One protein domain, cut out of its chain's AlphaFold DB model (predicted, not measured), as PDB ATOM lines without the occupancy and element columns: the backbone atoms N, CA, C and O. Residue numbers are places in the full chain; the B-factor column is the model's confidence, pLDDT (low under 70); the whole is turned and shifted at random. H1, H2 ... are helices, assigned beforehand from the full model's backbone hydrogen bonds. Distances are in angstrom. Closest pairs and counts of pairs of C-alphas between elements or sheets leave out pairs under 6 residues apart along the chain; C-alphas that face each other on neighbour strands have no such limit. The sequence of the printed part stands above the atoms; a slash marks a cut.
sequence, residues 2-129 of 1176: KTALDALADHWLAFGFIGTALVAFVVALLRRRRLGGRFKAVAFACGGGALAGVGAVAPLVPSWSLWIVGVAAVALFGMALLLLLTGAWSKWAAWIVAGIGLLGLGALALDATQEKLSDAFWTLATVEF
ATOM      1  N   LYS A   2      39.882 -65.815  19.700       45.38
ATOM      2  CA  LYS A   2      40.029 -64.905  20.858       45.38
ATOM      3  C   LYS A   2      40.098 -63.428  20.434       45.38
ATOM      4  O   LYS A   2      39.137 -62.715  20.652       45.38
ATOM      5  N   THR A   3      41.072 -63.070  19.594       59.06
ATOM      6  CA  THR A   3      41.230 -61.730  18.984       59.06
ATOM      7  C   THR A   3      40.008 -61.161  18.249       59.06
ATOM      8  O   THR A   3      39.926 -59.954  18.061       59.06
ATOM      9  N   ALA A   4      39.067 -62.002  17.807       51.38
ATOM     10  CA  ALA A   4      37.830 -61.571  17.150       51.38
ATOM     11  C   ALA A   4      36.645 -61.449  18.127       51.38
ATOM     12  O   ALA A   4      35.665 -60.792  17.802       51.38
ATOM     13  N   LEU A   5      36.728 -62.079  19.302       55.03
ATOM     14  CA  LEU A   5      35.842 -61.837  20.441       55.03
ATOM     15  C   LEU A   5      36.301 -60.600  21.213       55.03
ATOM     16  O   LEU A   5      35.457 -59.777  21.542       55.03
ATOM     17  N   ASP A   6      37.614 -60.449  21.414       63.12
ATOM     18  CA  ASP A   6      38.245 -59.280  22.035       63.12
ATOM     19  C   ASP A   6      37.831 -58.011  21.255       63.12
ATOM     20  O   ASP A   6      37.043 -57.217  21.754       63.12
ATOM     21  N   ALA A   7      38.154 -57.921  19.956       60.12
ATOM     22  CA  ALA A   7      37.755 -56.788  19.109       60.12
ATOM     23  C   ALA A   7      36.226 -56.579  18.973       60.12
ATOM     24  O   ALA A   7      35.779 -55.479  18.648       60.12
ATOM     25  N   LEU A   8      35.405 -57.615  19.195       63.56
ATOM     26  CA  LEU A   8      33.942 -57.495  19.170       63.56
ATOM     27  C   LEU A   8      33.376 -57.031  20.518       63.56
ATOM     28  O   LEU A   8      32.322 -56.403  20.521       63.56
ATOM     29  N   ALA A   9      34.071 -57.275  21.632       63.16
ATOM     30  CA  ALA A   9      33.806 -56.648  22.922       63.16
ATOM     31  C   ALA A   9      34.312 -55.195  22.947       63.16
ATOM     32  O   ALA A   9      33.592 -54.311  23.405       63.16
ATOM     33  N   ASP A  10      35.484 -54.935  22.367       65.31
ATOM     34  CA  ASP A  10      36.122 -53.614  22.329       65.31
ATOM     35  C   ASP A  10      35.430 -52.641  21.356       65.31
ATOM     36  O   ASP A  10      35.555 -51.431  21.510       65.31
ATOM     37  N   HIS A  11      34.586 -53.121  20.428       74.62
ATOM     38  CA  HIS A  11      33.797 -52.274  19.510       74.62
ATOM     39  C   HIS A  11      32.310 -52.690  19.358       74.62
ATOM     40  O   HIS A  11      31.685 -52.439  18.319       74.62
ATOM     41  N   TRP A  12      31.705 -53.335  20.367       77.69
ATOM     42  CA  TRP A  12      30.343 -53.904  20.276       77.69
ATOM     43  C   TRP A  12      29.264 -52.887  19.870       77.69
ATOM     44  O   TRP A  12      28.337 -53.211  19.121       77.69
ATOM     45  N   LEU A  13      29.377 -51.648  20.350       76.44
ATOM     46  CA  LEU A  13      28.393 -50.584  20.159       76.44
ATOM     47  C   LEU A  13      28.519 -50.004  18.744       76.44
ATOM     48  O   LEU A  13      27.510 -49.793  18.066       76.44
ATOM     49  N   ALA A  14      29.751 -49.864  18.249       76.69
ATOM     50  CA  ALA A  14      30.043 -49.503  16.865       76.69
ATOM     51  C   ALA A  14      29.508 -50.555  15.872       76.69
ATOM     52  O   ALA A  14      28.788 -50.208  14.929       76.69
ATOM     53  N   PHE A  15      29.749 -51.851  16.123       79.88
ATOM     54  CA  PHE A  15      29.153 -52.937  15.334       79.88
ATOM     55  C   PHE A  15      27.618 -52.954  15.423       79.88
ATOM     56  O   PHE A  15      26.951 -53.206  14.416       79.88
ATOM     57  N   GLY A  16      27.041 -52.609  16.579       79.06
ATOM     58  CA  GLY A  16      25.600 -52.409  16.749       79.06
ATOM     59  C   GLY A  16      25.034 -51.296  15.858       79.06
ATOM     60  O   GLY A  16      23.999 -51.489  15.213       79.06
ATOM     61  N   PHE A  17      25.726 -50.159  15.741       77.50
ATOM     62  CA  PHE A  17      25.355 -49.074  14.822       77.50
ATOM     63  C   PHE A  17      25.468 -49.492  13.348       77.50
ATOM     64  O   PHE A  17      24.537 -49.253  12.577       77.50
ATOM     65  N   ILE A  18      26.546 -50.181  12.955       81.38
ATOM     66  CA  ILE A  18      26.715 -50.706  11.585       81.38
ATOM     67  C   ILE A  18      25.600 -51.712  11.249       81.38
ATOM     68  O   ILE A  18      24.957 -51.609  10.202       81.38
ATOM     69  N   GLY A  19      25.329 -52.664  12.147       81.06
ATOM     70  CA  GLY A  19      24.320 -53.707  11.965       81.06
ATOM     71  C   GLY A  19      22.893 -53.159  11.902       81.06
ATOM     72  O   GLY A  19      22.137 -53.501  10.991       81.06
ATOM     73  N   THR A  20      22.521 -52.257  12.814       82.12
ATOM     74  CA  THR A  20      21.195 -51.614  12.791       82.12
ATOM     75  C   THR A  20      21.016 -50.707  11.574       82.12
ATOM     76  O   THR A  20      19.942 -50.728  10.969       82.12
ATOM     77  N   ALA A  21      22.058 -49.989  11.141       82.31
ATOM     78  CA  ALA A  21      22.041 -49.218   9.902       82.31
ATOM     79  C   ALA A  21      21.849 -50.108   8.660       82.31
ATOM     80  O   ALA A  21      21.026 -49.779   7.802       82.31
ATOM     81  N   LEU A  22      22.536 -51.254   8.581       81.38
ATOM     82  CA  LEU A  22      22.367 -52.244   7.509       81.38
ATOM     83  C   LEU A  22      20.956 -52.844   7.487       81.38
ATOM     84  O   LEU A  22      20.317 -52.864   6.434       81.38
ATOM     85  N   VAL A  23      20.429 -53.279   8.634       83.12
ATOM     86  CA  VAL A  23      19.065 -53.831   8.728       83.12
ATOM     87  C   VAL A  23      18.024 -52.770   8.360       83.12
ATOM     88  O   VAL A  23      17.121 -53.046   7.567       83.12
ATOM     89  N   ALA A  24      18.165 -51.536   8.850       81.06
ATOM     90  CA  ALA A  24      17.287 -50.426   8.485       81.06
ATOM     91  C   ALA A  24      17.360 -50.101   6.980       81.06
ATOM     92  O   ALA A  24      16.320 -49.877   6.355       81.06
ATOM     93  N   PHE A  25      18.552 -50.151   6.375       83.62
ATOM     94  CA  PHE A  25      18.743 -49.965   4.936       83.62
ATOM     95  C   PHE A  25      18.066 -51.073   4.119       83.62
ATOM     96  O   PHE A  25      17.345 -50.774   3.167       83.62
ATOM     97  N   VAL A  26      18.220 -52.343   4.509       83.69
ATOM     98  CA  VAL A  26      17.563 -53.486   3.850       83.69
ATOM     99  C   VAL A  26      16.038 -53.401   3.987       83.69
ATOM    100  O   VAL A  26      15.322 -53.554   2.996       83.69
ATOM    101  N   VAL A  27      15.513 -53.062   5.168       82.44
ATOM    102  CA  VAL A  27      14.070 -52.839   5.376       82.44
ATOM    103  C   VAL A  27      13.559 -51.659   4.539       82.44
ATOM    104  O   VAL A  27      12.472 -51.742   3.958       82.44
ATOM    105  N   ALA A  28      14.336 -50.581   4.407       80.25
ATOM    106  CA  ALA A  28      14.008 -49.454   3.536       80.25
ATOM    107  C   ALA A  28      14.053 -49.833   2.044       80.25
ATOM    108  O   ALA A  28      13.200 -49.384   1.278       80.25
ATOM    109  N   LEU A  29      14.994 -50.687   1.632       82.44
ATOM    110  CA  LEU A  29      15.127 -51.196   0.265       82.44
ATOM    111  C   LEU A  29      13.930 -52.079  -0.114       82.44
ATOM    112  O   LEU A  29      13.289 -51.840  -1.138       82.44
ATOM    113  N   LEU A  30      13.553 -53.020   0.757       84.19
ATOM    114  CA  LEU A  30      12.353 -53.854   0.607       84.19
ATOM    115  C   LEU A  30      11.067 -53.007   0.577       84.19
ATOM    116  O   LEU A  30      10.130 -53.307  -0.162       84.19
ATOM    117  N   ARG A  31      11.026 -51.897   1.326       82.81
ATOM    118  CA  ARG A  31       9.898 -50.946   1.346       82.81
ATOM    119  C   ARG A  31      10.028 -49.790   0.342       82.81
ATOM    120  O   ARG A  31       9.181 -48.895   0.357       82.81
ATOM    121  N   ARG A  32      11.004 -49.807  -0.578       79.88
ATOM    122  CA  ARG A  32      11.315 -48.695  -1.507       79.88
ATOM    123  C   ARG A  32      10.104 -48.213  -2.318       79.88
ATOM    124  O   ARG A  32       9.928 -47.006  -2.468       79.88
ATOM    125  N   ARG A  33       9.225 -49.125  -2.763       76.12
ATOM    126  CA  ARG A  33       7.969 -48.776  -3.468       76.12
ATOM    127  C   ARG A  33       6.951 -48.025  -2.590       76.12
ATOM    128  O   ARG A  33       6.226 -47.197  -3.120       76.12
ATOM    129  N   ARG A  34       6.908 -48.269  -1.270       77.50
ATOM    130  CA  ARG A  34       6.045 -47.528  -0.319       77.50
ATOM    131  C   ARG A  34       6.685 -46.227   0.180       77.50
ATOM    132  O   ARG A  34       5.970 -45.288   0.503       77.50
ATOM    133  N   LEU A  35       8.016 -46.174   0.271       74.44
ATOM    134  CA  LEU A  35       8.745 -44.998   0.765       74.44
ATOM    135  C   LEU A  35       8.885 -43.882  -0.284       74.44
ATOM    136  O   LEU A  35       9.023 -42.717   0.090       74.44
ATOM    137  N   GLY A  36       8.852 -44.211  -1.580       77.25
ATOM    138  CA  GLY A  36       8.882 -43.228  -2.666       77.25
ATOM    139  C   GLY A  36      10.072 -42.268  -2.546       77.25
ATOM    140  O   GLY A  36      11.209 -42.696  -2.346       77.25
ATOM    141  N   GLY A  37       9.816 -40.956  -2.603       74.31
ATOM    142  CA  GLY A  37      10.852 -39.930  -2.428       74.31
ATOM    143  C   GLY A  37      11.595 -40.002  -1.083       74.31
ATOM    144  O   GLY A  37      12.794 -39.724  -1.035       74.31
ATOM    145  N   ARG A  38      10.934 -40.457  -0.005       75.56
ATOM    146  CA  ARG A  38      11.541 -40.581   1.335       75.56
ATOM    147  C   ARG A  38      12.582 -41.703   1.420       75.56
ATOM    148  O   ARG A  38      13.420 -41.656   2.315       75.56
ATOM    149  N   PHE A  39      12.602 -42.653   0.476       81.00
ATOM    150  CA  PHE A  39      13.628 -43.706   0.432       81.00
ATOM    151  C   PHE A  39      15.049 -43.125   0.413       81.00
ATOM    152  O   PHE A  39      15.912 -43.626   1.125       81.00
ATOM    153  N   LYS A  40      15.285 -42.032  -0.332       76.69
ATOM    154  CA  LYS A  40      16.608 -41.385  -0.401       76.69
ATOM    155  C   LYS A  40      17.060 -40.828   0.953       76.69
ATOM    156  O   LYS A  40      18.232 -40.949   1.286       76.69
ATOM    157  N   ALA A  41      16.142 -40.263   1.741       76.31
ATOM    158  CA  ALA A  41      16.448 -39.723   3.065       76.31
ATOM    159  C   ALA A  41      16.745 -40.835   4.087       76.31
ATOM    160  O   ALA A  41      17.711 -40.729   4.835       76.31
ATOM    161  N   VAL A  42      15.969 -41.927   4.074       78.69
ATOM    162  CA  VAL A  42      16.226 -43.088   4.948       78.69
ATOM    163  C   VAL A  42      17.545 -43.768   4.574       78.69
ATOM    164  O   VAL A  42      18.364 -44.021   5.448       78.69
ATOM    165  N   ALA A  43      17.804 -43.980   3.279       78.75
ATOM    166  CA  ALA A  43      19.070 -44.529   2.796       78.75
ATOM    167  C   ALA A  43      20.282 -43.670   3.206       78.75
ATOM    168  O   ALA A  43      21.304 -44.216   3.613       78.75
ATOM    169  N   PHE A  44      20.156 -42.338   3.151       76.88
ATOM    170  CA  PHE A  44      21.197 -41.408   3.599       76.88
ATOM    171  C   PHE A  44      21.417 -41.465   5.119       76.88
ATOM    172  O   PHE A  44      22.560 -41.518   5.561       76.88
ATOM    173  N   ALA A  45      20.347 -41.532   5.920       75.62
ATOM    174  CA  ALA A  45      20.448 -41.685   7.374       75.62
ATOM    175  C   ALA A  45      21.120 -43.013   7.775       75.62
ATOM    176  O   ALA A  45      21.994 -43.019   8.640       75.62
ATOM    177  N   CYS A  46      20.784 -44.121   7.104       82.44
ATOM    178  CA  CYS A  46      21.473 -45.401   7.287       82.44
ATOM    179  C   CYS A  46      22.953 -45.314   6.879       82.44
ATOM    180  O   CYS A  46      23.811 -45.774   7.624       82.44
ATOM    181  N   GLY A  47      23.270 -44.684   5.742       79.38
ATOM    182  CA  GLY A  47      24.656 -44.468   5.314       79.38
ATOM    183  C   GLY A  47      25.470 -43.652   6.326       79.38
ATOM    184  O   GLY A  47      26.589 -44.030   6.654       79.38
ATOM    185  N   GLY A  48      24.887 -42.586   6.881       77.50
ATOM    186  CA  GLY A  48      25.516 -41.780   7.929       77.50
ATOM    187  C   GLY A  48      25.732 -42.543   9.240       77.50
ATOM    188  O   GLY A  48      26.808 -42.448   9.823       77.50
ATOM    189  N   GLY A  49      24.755 -43.347   9.673       75.75
ATOM    190  CA  GLY A  49      24.887 -44.206  10.857       75.75
ATOM    191  C   GLY A  49      25.942 -45.306  10.688       75.75
ATOM    192  O   GLY A  49      26.718 -45.556  11.607       75.75
ATOM    193  N   ALA A  50      26.026 -45.907   9.498       80.94
ATOM    194  CA  ALA A  50      27.068 -46.876   9.166       80.94
ATOM    195  C   ALA A  50      28.463 -46.229   9.114       80.94
ATOM    196  O   ALA A  50      29.411 -46.812   9.628       80.94
ATOM    197  N   LEU A  51      28.596 -45.018   8.555       80.12
ATOM    198  CA  LEU A  51      29.861 -44.271   8.549       80.12
ATOM    199  C   LEU A  51      30.309 -43.869   9.959       80.12
ATOM    200  O   LEU A  51      31.481 -44.029  10.275       80.12
ATOM    201  N   ALA A  52      29.394 -43.420  10.823       77.19
ATOM    202  CA  ALA A  52      29.717 -43.156  12.225       77.19
ATOM    203  C   ALA A  52      30.195 -44.436  12.938       77.19
ATOM    204  O   ALA A  52      31.242 -44.424  13.579       77.19
ATOM    205  N   GLY A  53      29.489 -45.558  12.754       78.00
ATOM    206  CA  GLY A  53      29.911 -46.855  13.289       78.00
ATOM    207  C   GLY A  53      31.290 -47.295  12.782       78.00
ATOM    208  O   GLY A  53      32.136 -47.666  13.584       78.00
ATOM    209  N   VAL A  54      31.568 -47.186  11.478       79.94
ATOM    210  CA  VAL A  54      32.892 -47.499  10.902       79.94
ATOM    211  C   VAL A  54      33.987 -46.585  11.462       79.94
ATOM    212  O   VAL A  54      35.090 -47.058  11.723       79.94
ATOM    213  N   GLY A  55      33.687 -45.306  11.703       74.19
ATOM    214  CA  GLY A  55      34.626 -44.356  12.305       74.19
ATOM    215  C   GLY A  55      35.110 -44.771  13.697       74.19
ATOM    216  O   GLY A  55      36.246 -44.480  14.043       74.19
ATOM    217  N   ALA A  56      34.284 -45.504  14.447       73.06
ATOM    218  CA  ALA A  56      34.582 -46.009  15.788       73.06
ATOM    219  C   ALA A  56      35.201 -47.424  15.829       73.06
ATOM    220  O   ALA A  56      35.453 -47.949  16.908       73.06
ATOM    221  N   VAL A  57      35.428 -48.048  14.666       72.56
ATOM    222  CA  VAL A  57      36.227 -49.286  14.513       72.56
ATOM    223  C   VAL A  57      37.539 -49.002  13.764       72.56
ATOM    224  O   VAL A  57      38.497 -49.768  13.836       72.56
ATOM    225  N   ALA A  58      37.603 -47.901  13.010       71.12
ATOM    226  CA  ALA A  58      38.814 -47.473  12.327       71.12
ATOM    227  C   ALA A  58      39.856 -46.939  13.334       71.12
ATOM    228  O   ALA A  58      39.489 -46.154  14.208       71.12
ATOM    229  N   PRO A  59      41.157 -47.262  13.182       58.16
ATOM    230  CA  PRO A  59      42.230 -46.752  14.042       58.16
ATOM    231  C   PRO A  59      42.576 -45.286  13.707       58.16
ATOM    232  O   PRO A  59      43.684 -44.953  13.286       58.16
ATOM    233  N   LEU A  60      41.596 -44.397  13.861       61.50
ATOM    234  CA  LEU A  60      41.759 -42.952  13.781       61.50
ATOM    235  C   LEU A  60      42.257 -42.451  15.136       61.50
ATOM    236  O   LEU A  60      41.531 -42.510  16.123       61.50
ATOM    237  N   VAL A  61      43.487 -41.931  15.186       60.25
ATOM    238  CA  VAL A  61      44.063 -41.383  16.425       60.25
ATOM    239  C   VAL A  61      43.101 -40.331  17.014       60.25
ATOM    240  O   VAL A  61      42.718 -39.410  16.281       60.25
ATOM    241  N   PRO A  62      42.717 -40.395  18.307       60.84
ATOM    242  CA  PRO A  62      41.706 -39.496  18.872       60.84
ATOM    243  C   PRO A  62      42.021 -38.001  18.707       60.84
ATOM    244  O   PRO A  62      41.117 -37.199  18.479       60.84
ATOM    245  N   SER A  63      43.303 -37.619  18.690       64.44
ATOM    246  CA  SER A  63      43.730 -36.247  18.382       64.44
ATOM    247  C   SER A  63      43.392 -35.804  16.951       64.44
ATOM    248  O   SER A  63      43.074 -34.638  16.734       64.44
ATOM    249  N   TRP A  64      43.421 -36.712  15.969       71.25
ATOM    250  CA  TRP A  64      43.110 -36.424  14.564       71.25
ATOM    251  C   TRP A  64      41.608 -36.392  14.297       71.25
ATOM    252  O   TRP A  64      41.162 -35.607  13.466       71.25
ATOM    253  N   SER A  65      40.808 -37.191  15.008       73.25
ATOM    254  CA  SER A  65      39.349 -37.209  14.827       73.25
ATOM    255  C   SER A  65      38.692 -35.843  15.111       73.25
ATOM    256  O   SER A  65      37.843 -35.406  14.333       73.25
ATOM    257  N   LEU A  66      39.172 -35.094  16.116       76.94
ATOM    258  CA  LEU A  66      38.782 -33.693  16.357       76.94
ATOM    259  C   LEU A  66      39.112 -32.774  15.171       76.94
ATOM    260  O   LEU A  66      38.255 -31.998  14.741       76.94
ATOM    261  N   TRP A  67      40.317 -32.884  14.603       79.88
ATOM    262  CA  TRP A  67      40.699 -32.116  13.412       79.88
ATOM    263  C   TRP A  67      39.869 -32.503  12.185       79.88
ATOM    264  O   TRP A  67      39.467 -31.622  11.433       79.88
ATOM    265  N   ILE A  68      39.545 -33.786  12.004       80.88
ATOM    266  CA  ILE A  68      38.694 -34.280  10.912       80.88
ATOM    267  C   ILE A  68      37.285 -33.673  11.004       80.88
ATOM    268  O   ILE A  68      36.773 -33.171  10.002       80.88
ATOM    269  N   VAL A  69      36.678 -33.642  12.196       81.81
ATOM    270  CA  VAL A  69      35.372 -32.991  12.419       81.81
ATOM    271  C   VAL A  69      35.459 -31.478  12.201       81.81
ATOM    272  O   VAL A  69      34.608 -30.912  11.515       81.81
ATOM    273  N   GLY A  70      36.497 -30.821  12.730       81.44
ATOM    274  CA  GLY A  70      36.708 -29.379  12.578       81.44
ATOM    275  C   GLY A  70      36.893 -28.954  11.118       81.44
ATOM    276  O   GLY A  70      36.196 -28.061  10.638       81.44
ATOM    277  N   VAL A  71      37.770 -29.637  10.379       84.56
ATOM    278  CA  VAL A  71      38.013 -29.391   8.948       84.56
ATOM    279  C   VAL A  71      36.761 -29.692   8.122       84.56
ATOM    280  O   VAL A  71      36.425 -28.905   7.239       84.56
ATOM    281  N   ALA A  72      36.017 -30.761   8.428       84.38
ATOM    282  CA  ALA A  72      34.752 -31.048   7.751       84.38
ATOM    283  C   ALA A  72      33.693 -29.957   7.995       84.38
ATOM    284  O   ALA A  72      33.008 -29.545   7.058       84.38
ATOM    285  N   ALA A  73      33.585 -29.438   9.222       82.75
ATOM    286  CA  ALA A  73      32.679 -28.338   9.549       82.75
ATOM    287  C   ALA A  73      33.070 -27.031   8.834       82.75
ATOM    288  O   ALA A  73      32.212 -26.382   8.236       82.75
ATOM    289  N   VAL A  74      34.362 -26.675   8.825       86.69
ATOM    290  CA  VAL A  74      34.883 -25.495   8.109       86.69
ATOM    291  C   VAL A  74      34.684 -25.628   6.598       86.69
ATOM    292  O   VAL A  74      34.254 -24.672   5.956       86.69
ATOM    293  N   ALA A  75      34.917 -26.807   6.019       84.00
ATOM    294  CA  ALA A  75      34.696 -27.054   4.596       84.00
ATOM    295  C   ALA A  75      33.204 -27.000   4.218       84.00
ATOM    296  O   ALA A  75      32.859 -26.382   3.211       84.00
ATOM    297  N   LEU A  76      32.297 -27.558   5.033       85.25
ATOM    298  CA  LEU A  76      30.847 -27.417   4.826       85.25
ATOM    299  C   LEU A  76      30.384 -25.960   4.951       85.25
ATOM    300  O   LEU A  76      29.566 -25.515   4.146       85.25
ATOM    301  N   PHE A  77      30.923 -25.201   5.910       84.44
ATOM    302  CA  PHE A  77      30.643 -23.772   6.052       84.44
ATOM    303  C   PHE A  77      31.154 -22.972   4.845       84.44
ATOM    304  O   PHE A  77      30.406 -22.182   4.275       84.44
ATOM    305  N   GLY A  78      32.382 -23.236   4.389       82.94
ATOM    306  CA  GLY A  78      32.950 -22.638   3.178       82.94
ATOM    307  C   GLY A  78      32.137 -22.959   1.922       82.94
ATOM    308  O   GLY A  78      31.883 -22.072   1.113       82.94
ATOM    309  N   MET A  79      31.639 -24.193   1.783       83.75
ATOM    310  CA  MET A  79      30.730 -24.567   0.694       83.75
ATOM    311  C   MET A  79      29.365 -23.869   0.784       83.75
ATOM    312  O   MET A  79      28.814 -23.484  -0.245       83.75
ATOM    313  N   ALA A  80      28.809 -23.698   1.987       79.94
ATOM    314  CA  ALA A  80      27.556 -22.969   2.188       79.94
ATOM    315  C   ALA A  80      27.719 -21.470   1.879       79.94
ATOM    316  O   ALA A  80      26.862 -20.878   1.226       79.94
ATOM    317  N   LEU A  81      28.849 -20.875   2.275       80.94
ATOM    318  CA  LEU A  81      29.218 -19.502   1.938       80.94
ATOM    319  C   LEU A  81      29.427 -19.328   0.425       80.94
ATOM    320  O   LEU A  81      28.932 -18.368  -0.155       80.94
ATOM    321  N   LEU A  82      30.090 -20.281  -0.238       80.31
ATOM    322  CA  LEU A  82      30.301 -20.258  -1.688       80.31
ATOM    323  C   LEU A  82      28.976 -20.386  -2.461       80.31
ATOM    324  O   LEU A  82      28.782 -19.671  -3.443       80.31
ATOM    325  N   LEU A  83      28.030 -21.202  -1.983       81.25
ATOM    326  CA  LEU A  83      26.654 -21.237  -2.496       81.25
ATOM    327  C   LEU A  83      25.943 -19.886  -2.311       81.25
ATOM    328  O   LEU A  83      25.344 -19.390  -3.262       81.25
ATOM    329  N   LEU A  84      26.038 -19.261  -1.134       79.31
ATOM    330  CA  LEU A  84      25.434 -17.944  -0.878       79.31
ATOM    331  C   LEU A  84      26.033 -16.825  -1.749       79.31
ATOM    332  O   LEU A  84      25.309 -15.914  -2.138       79.31
ATOM    333  N   LEU A  85      27.329 -16.897  -2.070       80.12
ATOM    334  CA  LEU A  85      28.040 -15.882  -2.859       80.12
ATOM    335  C   LEU A  85      27.965 -16.092  -4.381       80.12
ATOM    336  O   LEU A  85      28.095 -15.124  -5.124       80.12
ATOM    337  N   THR A  86      27.797 -17.331  -4.860       83.50
ATOM    338  CA  THR A  86      27.930 -17.665  -6.299       83.50
ATOM    339  C   THR A  86      26.776 -18.482  -6.883       83.50
ATOM    340  O   THR A  86      26.734 -18.708  -8.090       83.50
ATOM    341  N   GLY A  87      25.862 -18.993  -6.053       77.44
ATOM    342  CA  GLY A  87      24.824 -19.946  -6.463       77.44
ATOM    343  C   GLY A  87      25.328 -21.371  -6.755       77.44
ATOM    344  O   GLY A  87      24.515 -22.283  -6.921       77.44
ATOM    345  N   ALA A  88      26.644 -21.606  -6.803       75.81
ATOM    346  CA  ALA A  88      27.216 -22.907  -7.136       75.81
ATOM    347  C   ALA A  88      27.210 -23.868  -5.933       75.81
ATOM    348  O   ALA A  88      27.720 -23.553  -4.860       75.81
ATOM    349  N   TRP A  89      26.682 -25.085  -6.119       83.19
ATOM    350  CA  TRP A  89      26.661 -26.120  -5.077       83.19
ATOM    351  C   TRP A  89      26.921 -27.528  -5.621       83.19
ATOM    352  O   TRP A  89      26.068 -28.147  -6.267       83.19
ATOM    353  N   SER A  90      28.090 -28.082  -5.287       82.62
ATOM    354  CA  SER A  90      28.414 -29.486  -5.550       82.62
ATOM    355  C   SER A  90      27.829 -30.389  -4.462       82.62
ATOM    356  O   SER A  90      28.407 -30.564  -3.389       82.62
ATOM    357  N   LYS A  91      26.683 -31.013  -4.759       79.06
ATOM    358  CA  LYS A  91      26.021 -31.980  -3.859       79.06
ATOM    359  C   LYS A  91      26.958 -33.131  -3.466       79.06
ATOM    360  O   LYS A  91      26.953 -33.546  -2.314       79.06
ATOM    361  N   TRP A  92      27.787 -33.594  -4.402       78.31
ATOM    362  CA  TRP A  92      28.747 -34.676  -4.178       78.31
ATOM    363  C   TRP A  92      29.874 -34.285  -3.220       78.31
ATOM    364  O   TRP A  92      30.147 -35.036  -2.290       78.31
ATOM    365  N   ALA A  93      30.480 -33.103  -3.387       77.62
ATOM    366  CA  ALA A  93      31.526 -32.646  -2.471       77.62
ATOM    367  C   ALA A  93      30.975 -32.455  -1.046       77.62
ATOM    368  O   ALA A  93      31.579 -32.937  -0.091       77.62
ATOM    369  N   ALA A  94      29.778 -31.874  -0.903       80.12
ATOM    370  CA  ALA A  94      29.134 -31.719   0.400       80.12
ATOM    371  C   ALA A  94      28.847 -33.070   1.084       80.12
ATOM    372  O   ALA A  94      29.017 -33.193   2.294       80.12
ATOM    373  N   TRP A  95      28.452 -34.102   0.327       79.69
ATOM    374  CA  TRP A  95      28.252 -35.451   0.870       79.69
ATOM    375  C   TRP A  95      29.561 -36.141   1.270       79.69
ATOM    376  O   TRP A  95      29.584 -36.809   2.300       79.69
ATOM    377  N   ILE A  96      30.645 -35.958   0.509       80.56
ATOM    378  CA  ILE A  96      31.972 -36.490   0.858       80.56
ATOM    379  C   ILE A  96      32.469 -35.848   2.160       80.56
ATOM    380  O   ILE A  96      32.821 -36.561   3.098       80.56
ATOM    381  N   VAL A  97      32.419 -34.516   2.261       82.44
ATOM    382  CA  VAL A  97      32.848 -33.786   3.464       82.44
ATOM    383  C   VAL A  97      31.970 -34.138   4.675       82.44
ATOM    384  O   VAL A  97      32.499 -34.387   5.755       82.44
ATOM    385  N   ALA A  98      30.647 -34.246   4.508       79.69
ATOM    386  CA  ALA A  98      29.755 -34.682   5.585       79.69
ATOM    387  C   ALA A  98      30.006 -36.139   6.021       79.69
ATOM    388  O   ALA A  98      29.934 -36.434   7.211       79.69
ATOM    389  N   GLY A  99      30.339 -37.041   5.092       78.75
ATOM    390  CA  GLY A  99      30.716 -38.422   5.408       78.75
ATOM    391  C   GLY A  99      32.025 -38.514   6.200       78.75
ATOM    392  O   GLY A  99      32.095 -39.249   7.181       78.75
ATOM    393  N   ILE A 100      33.025 -37.708   5.831       80.31
ATOM    394  CA  ILE A 100      34.293 -37.560   6.563       80.31
ATOM    395  C   ILE A 100      34.049 -36.986   7.971       80.31
ATOM    396  O   ILE A 100      34.569 -37.516   8.952       80.31
ATOM    397  N   GLY A 101      33.193 -35.968   8.094       79.75
ATOM    398  CA  GLY A 101      32.782 -35.423   9.391       79.75
ATOM    399  C   GLY A 101      32.045 -36.438  10.274       79.75
ATOM    400  O   GLY A 101      32.265 -36.465  11.481       79.75
ATOM    401  N   LEU A 102      31.216 -37.312   9.689       80.56
ATOM    402  CA  LEU A 102      30.523 -38.384  10.416       80.56
ATOM    403  C   LEU A 102      31.457 -39.520  10.851       80.56
ATOM    404  O   LEU A 102      31.264 -40.046  11.943       80.56
ATOM    405  N   LEU A 103      32.486 -39.856  10.065       79.56
ATOM    406  CA  LEU A 103      33.556 -40.772  10.486       79.56
ATOM    407  C   LEU A 103      34.292 -40.221  11.722       79.56
ATOM    408  O   LEU A 103      34.422 -40.924  12.721       79.56
ATOM    409  N   GLY A 104      34.704 -38.947  11.691       78.38
ATOM    410  CA  GLY A 104      35.364 -38.295  12.831       78.38
ATOM    411  C   GLY A 104      34.462 -38.142  14.066       78.38
ATOM    412  O   GLY A 104      34.913 -38.352  15.188       78.38
ATOM    413  N   LEU A 105      33.171 -37.834  13.877       77.88
ATOM    414  CA  LEU A 105      32.192 -37.786  14.971       77.88
ATOM    415  C   LEU A 105      31.927 -39.169  15.570       77.88
ATOM    416  O   LEU A 105      31.760 -39.274  16.781       77.88
ATOM    417  N   GLY A 106      31.906 -40.217  14.743       77.50
ATOM    418  CA  GLY A 106      31.817 -41.603  15.191       77.50
ATOM    419  C   GLY A 106      32.983 -41.977  16.100       77.50
ATOM    420  O   GLY A 106      32.751 -42.384  17.237       77.50
ATOM    421  N   ALA A 107      34.210 -41.733  15.629       76.81
ATOM    422  CA  ALA A 107      35.449 -41.965  16.375       76.81
ATOM    423  C   ALA A 107      35.489 -41.246  17.738       76.81
ATOM    424  O   ALA A 107      36.034 -41.783  18.688       76.81
ATOM    425  N   LEU A 108      34.894 -40.054  17.864       75.12
ATOM    426  CA  LEU A 108      34.851 -39.322  19.138       75.12
ATOM    427  C   LEU A 108      33.699 -39.734  20.058       75.12
ATOM    428  O   LEU A 108      33.859 -39.767  21.276       75.12
ATOM    429  N   ALA A 109      32.509 -39.955  19.499       73.38
ATOM    430  CA  ALA A 109      31.292 -40.098  20.290       73.38
ATOM    431  C   ALA A 109      31.000 -41.549  20.682       73.38
ATOM    432  O   ALA A 109      30.526 -41.784  21.791       73.38
ATOM    433  N   LEU A 110      31.244 -42.513  19.792       72.00
ATOM    434  CA  LEU A 110      30.944 -43.924  20.058       72.00
ATOM    435  C   LEU A 110      32.050 -44.575  20.891       72.00
ATOM    436  O   LEU A 110      31.728 -45.311  21.812       72.00
ATOM    437  N   ASP A 111      33.317 -44.240  20.636       68.94
ATOM    438  CA  ASP A 111      34.477 -44.747  21.382       68.94
ATOM    439  C   ASP A 111      34.401 -44.344  22.869       68.94
ATOM    440  O   ASP A 111      34.162 -45.176  23.743       68.94
ATOM    441  N   ALA A 112      34.400 -43.036  23.153       68.81
ATOM    442  CA  ALA A 112      34.331 -42.493  24.514       68.81
ATOM    443  C   ALA A 112      32.980 -42.698  25.243       68.81
ATOM    444  O   ALA A 112      32.870 -42.384  26.434       68.81
ATOM    445  N   THR A 113      31.932 -43.183  24.560       71.56
ATOM    446  CA  THR A 113      30.719 -43.688  25.237       71.56
ATOM    447  C   THR A 113      30.762 -45.193  25.445       71.56
ATOM    448  O   THR A 113      30.250 -45.654  26.465       71.56
ATOM    449  N   GLN A 114      31.387 -45.958  24.548       70.25
ATOM    450  CA  GLN A 114      31.549 -47.390  24.732       70.25
ATOM    451  C   GLN A 114      32.549 -47.695  25.848       70.25
ATOM    452  O   GLN A 114      32.183 -48.474  26.716       70.25
ATOM    453  N   GLU A 115      33.711 -47.030  25.895       68.25
ATOM    454  CA  GLU A 115      34.706 -47.111  26.984       68.25
ATOM    455  C   GLU A 115      34.020 -47.024  28.361       68.25
ATOM    456  O   GLU A 115      34.077 -47.946  29.176       68.25
ATOM    457  N   LYS A 116      33.223 -45.969  28.564       70.62
ATOM    458  CA  LYS A 116      32.488 -45.715  29.814       70.62
ATOM    459  C   LYS A 116      31.340 -46.691  30.071       70.62
ATOM    460  O   LYS A 116      30.961 -46.895  31.224       70.62
ATOM    461  N   LEU A 117      30.772 -47.296  29.026       66.75
ATOM    462  CA  LEU A 117      29.776 -48.361  29.161       66.75
ATOM    463  C   LEU A 117      30.426 -49.713  29.487       66.75
ATOM    464  O   LEU A 117      29.847 -50.460  30.275       66.75
ATOM    465  N   SER A 118      31.618 -50.015  28.960       65.31
ATOM    466  CA  SER A 118      32.417 -51.170  29.379       65.31
ATOM    467  C   SER A 118      32.917 -51.011  30.811       65.31
ATOM    468  O   SER A 118      32.755 -51.947  31.587       65.31
ATOM    469  N   ASP A 119      33.408 -49.838  31.215       63.53
ATOM    470  CA  ASP A 119      33.814 -49.571  32.600       63.53
ATOM    471  C   ASP A 119      32.641 -49.729  33.570       63.53
ATOM    472  O   ASP A 119      32.754 -50.410  34.591       63.53
ATOM    473  N   ALA A 120      31.478 -49.156  33.239       61.88
ATOM    474  CA  ALA A 120      30.266 -49.321  34.035       61.88
ATOM    475  C   ALA A 120      29.817 -50.793  34.102       61.88
ATOM    476  O   ALA A 120      29.434 -51.267  35.172       61.88
ATOM    477  N   PHE A 121      29.895 -51.531  32.989       68.00
ATOM    478  CA  PHE A 121      29.561 -52.955  32.935       68.00
ATOM    479  C   PHE A 121      30.526 -53.812  33.766       68.00
ATOM    480  O   PHE A 121      30.070 -54.609  34.584       68.00
ATOM    481  N   TRP A 122      31.839 -53.625  33.622       62.84
ATOM    482  CA  TRP A 122      32.845 -54.346  34.402       62.84
ATOM    483  C   TRP A 122      32.755 -54.003  35.888       62.84
ATOM    484  O   TRP A 122      32.790 -54.909  36.717       62.84
ATOM    485  N   THR A 123      32.526 -52.733  36.236       64.31
ATOM    486  CA  THR A 123      32.266 -52.307  37.620       64.31
ATOM    487  C   THR A 123      31.059 -53.051  38.197       64.31
ATOM    488  O   THR A 123      31.168 -53.663  39.263       64.31
ATOM    489  N   LEU A 124      29.933 -53.095  37.473       64.38
ATOM    490  CA  LEU A 124      28.745 -53.866  37.861       64.38
ATOM    491  C   LEU A 124      29.018 -55.379  37.951       64.38
ATOM    492  O   LEU A 124      28.490 -56.034  38.847       64.38
ATOM    493  N   ALA A 125      29.879 -55.931  37.094       63.88
ATOM    494  CA  ALA A 125      30.283 -57.337  37.130       63.88
ATOM    495  C   ALA A 125      31.176 -57.699  38.339       63.88
ATOM    496  O   ALA A 125      31.326 -58.880  38.648       63.88
ATOM    497  N   THR A 126      31.741 -56.719  39.060       69.38
ATOM    498  CA  THR A 126      32.467 -56.970  40.325       69.38
ATOM    499  C   THR A 126      31.572 -57.064  41.565       69.38
ATOM    500  O   THR A 126      32.077 -57.409  42.637       69.38
ATOM    501  N   VAL A 127      30.274 -56.758  41.450       77.94
ATOM    502  CA  VAL A 127      29.343 -56.717  42.589       77.94
ATOM    503  C   VAL A 127      29.097 -58.117  43.155       77.94
ATOM    504  O   VAL A 127      28.633 -59.016  42.457       77.94
ATOM    505  N   GLU A 128      29.332 -58.282  44.456       81.94
ATOM    506  CA  GLU A 128      28.897 -59.455  45.219       81.94
ATOM    507  C   GLU A 128      27.687 -59.129  46.095       81.94
ATOM    508  O   GLU A 128      27.610 -58.056  46.689       81.94
ATOM    509  N   PHE A 129      26.776 -60.092  46.226       85.25
ATOM    510  CA  PHE A 129      25.641 -60.032  47.144       85.25
ATOM    511  C   PHE A 129      25.944 -60.859  48.390       85.25
ATOM    512  O   PHE A 129      26.158 -62.067  48.282       85.25
TER     513      PHE A 129
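Overview. This is residues 2 to 129 of the 1176 residues of an uncharacterized protein of Planctomycetales bacterium (UniProt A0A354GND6). Two pairs of helices, H5 with H6 and H2 with H4, make the two arms of a V, joined where the later part of H4 packs on the later part of H6. The turn between H5 and H6 lies at the tip of one arm and little H3 at the tip of the other, while H1 and H7 lie at the joint end, where residues 119 to 129 stick out as a tail. The 128 printed residues hold seven named helices, H1 to H7 in order, and no named strand: the class is all helix. The whole is loose, with a radius of gyration of the C-alphas of 18.2 A, and elongated, spanning 66 by 41 by 27 A.

Arrangement. Start at the longest helix, H5, residues 62 to 86. It forms a helical hairpin with H6, residues 91 to 109: they touch, opposite ways at a shallow tilt of 27 degrees, the closest C-alphas being those of Ser 65 and Gly 104, 4.6 A apart. Next find H4, residues 38 to 55, whose residues 48 to 55 alone touch residues 99 to 107 of H6, the same way at a steep tilt of 45 degrees; the closest C-alphas, of Ala 52 and Gly 106, are 4.0 A apart. H2, residues 12 to 30, touches H4, opposite ways at a shallow tilt of 20 degrees, closest at the C-alphas of Ala 14 and Gly 53, 4.5 A apart. Helix packing is mostly aligned, but only just: 2 of 3 pairs are at a shallow tilt. H7, residues 111 to 125, only just touches H2, only at their ends, with 3 pairs of C-alphas within 8 A; the closest are Leu 13 and Gln 114, 6.4 A. H6 and H7 meet only through their link. H1, residues 2 to 10, is close to H2 but not clearly touching, about perpendicular at 81 degrees, with the C-alphas of Leu 8 and Phe 15 closest at 7.6 A; H1 and H7 are near each other. H3, residues 32 to 35, is close to H4 but not clearly touching, with the C-alphas of Arg 32 and Phe 39 closest at 5.8 A. In H1, H2, H4 and H6 every O i to N i+4 pair is within hydrogen-bond range, in H5 19 of 21 and in H7 10 of 11; H3 is too short for such a pair.

Along the chain. Find C-alpha 62 at (41.706, -39.496, 18.872); from there H5 runs 36.1 A to C-alpha 86. H6 is 26.0 A long, H4 25.8 A and H2 26.7 A. H1 begins at C-alpha 2, (40.029, -64.905, 20.858), and H7 runs 20.6 A to C-alpha 125 at (30.283, -57.337, 37.130).

Size, cuts and confidence. Look from Thr 86 to Phe 129: their C-alphas are the two farthest apart, 68.2 A. The printed part has no cut and no long link. Mean pLDDT of the printed part is 75.6, and 27 residues are under 70, among them residues 2 to 10 and 117 to 126.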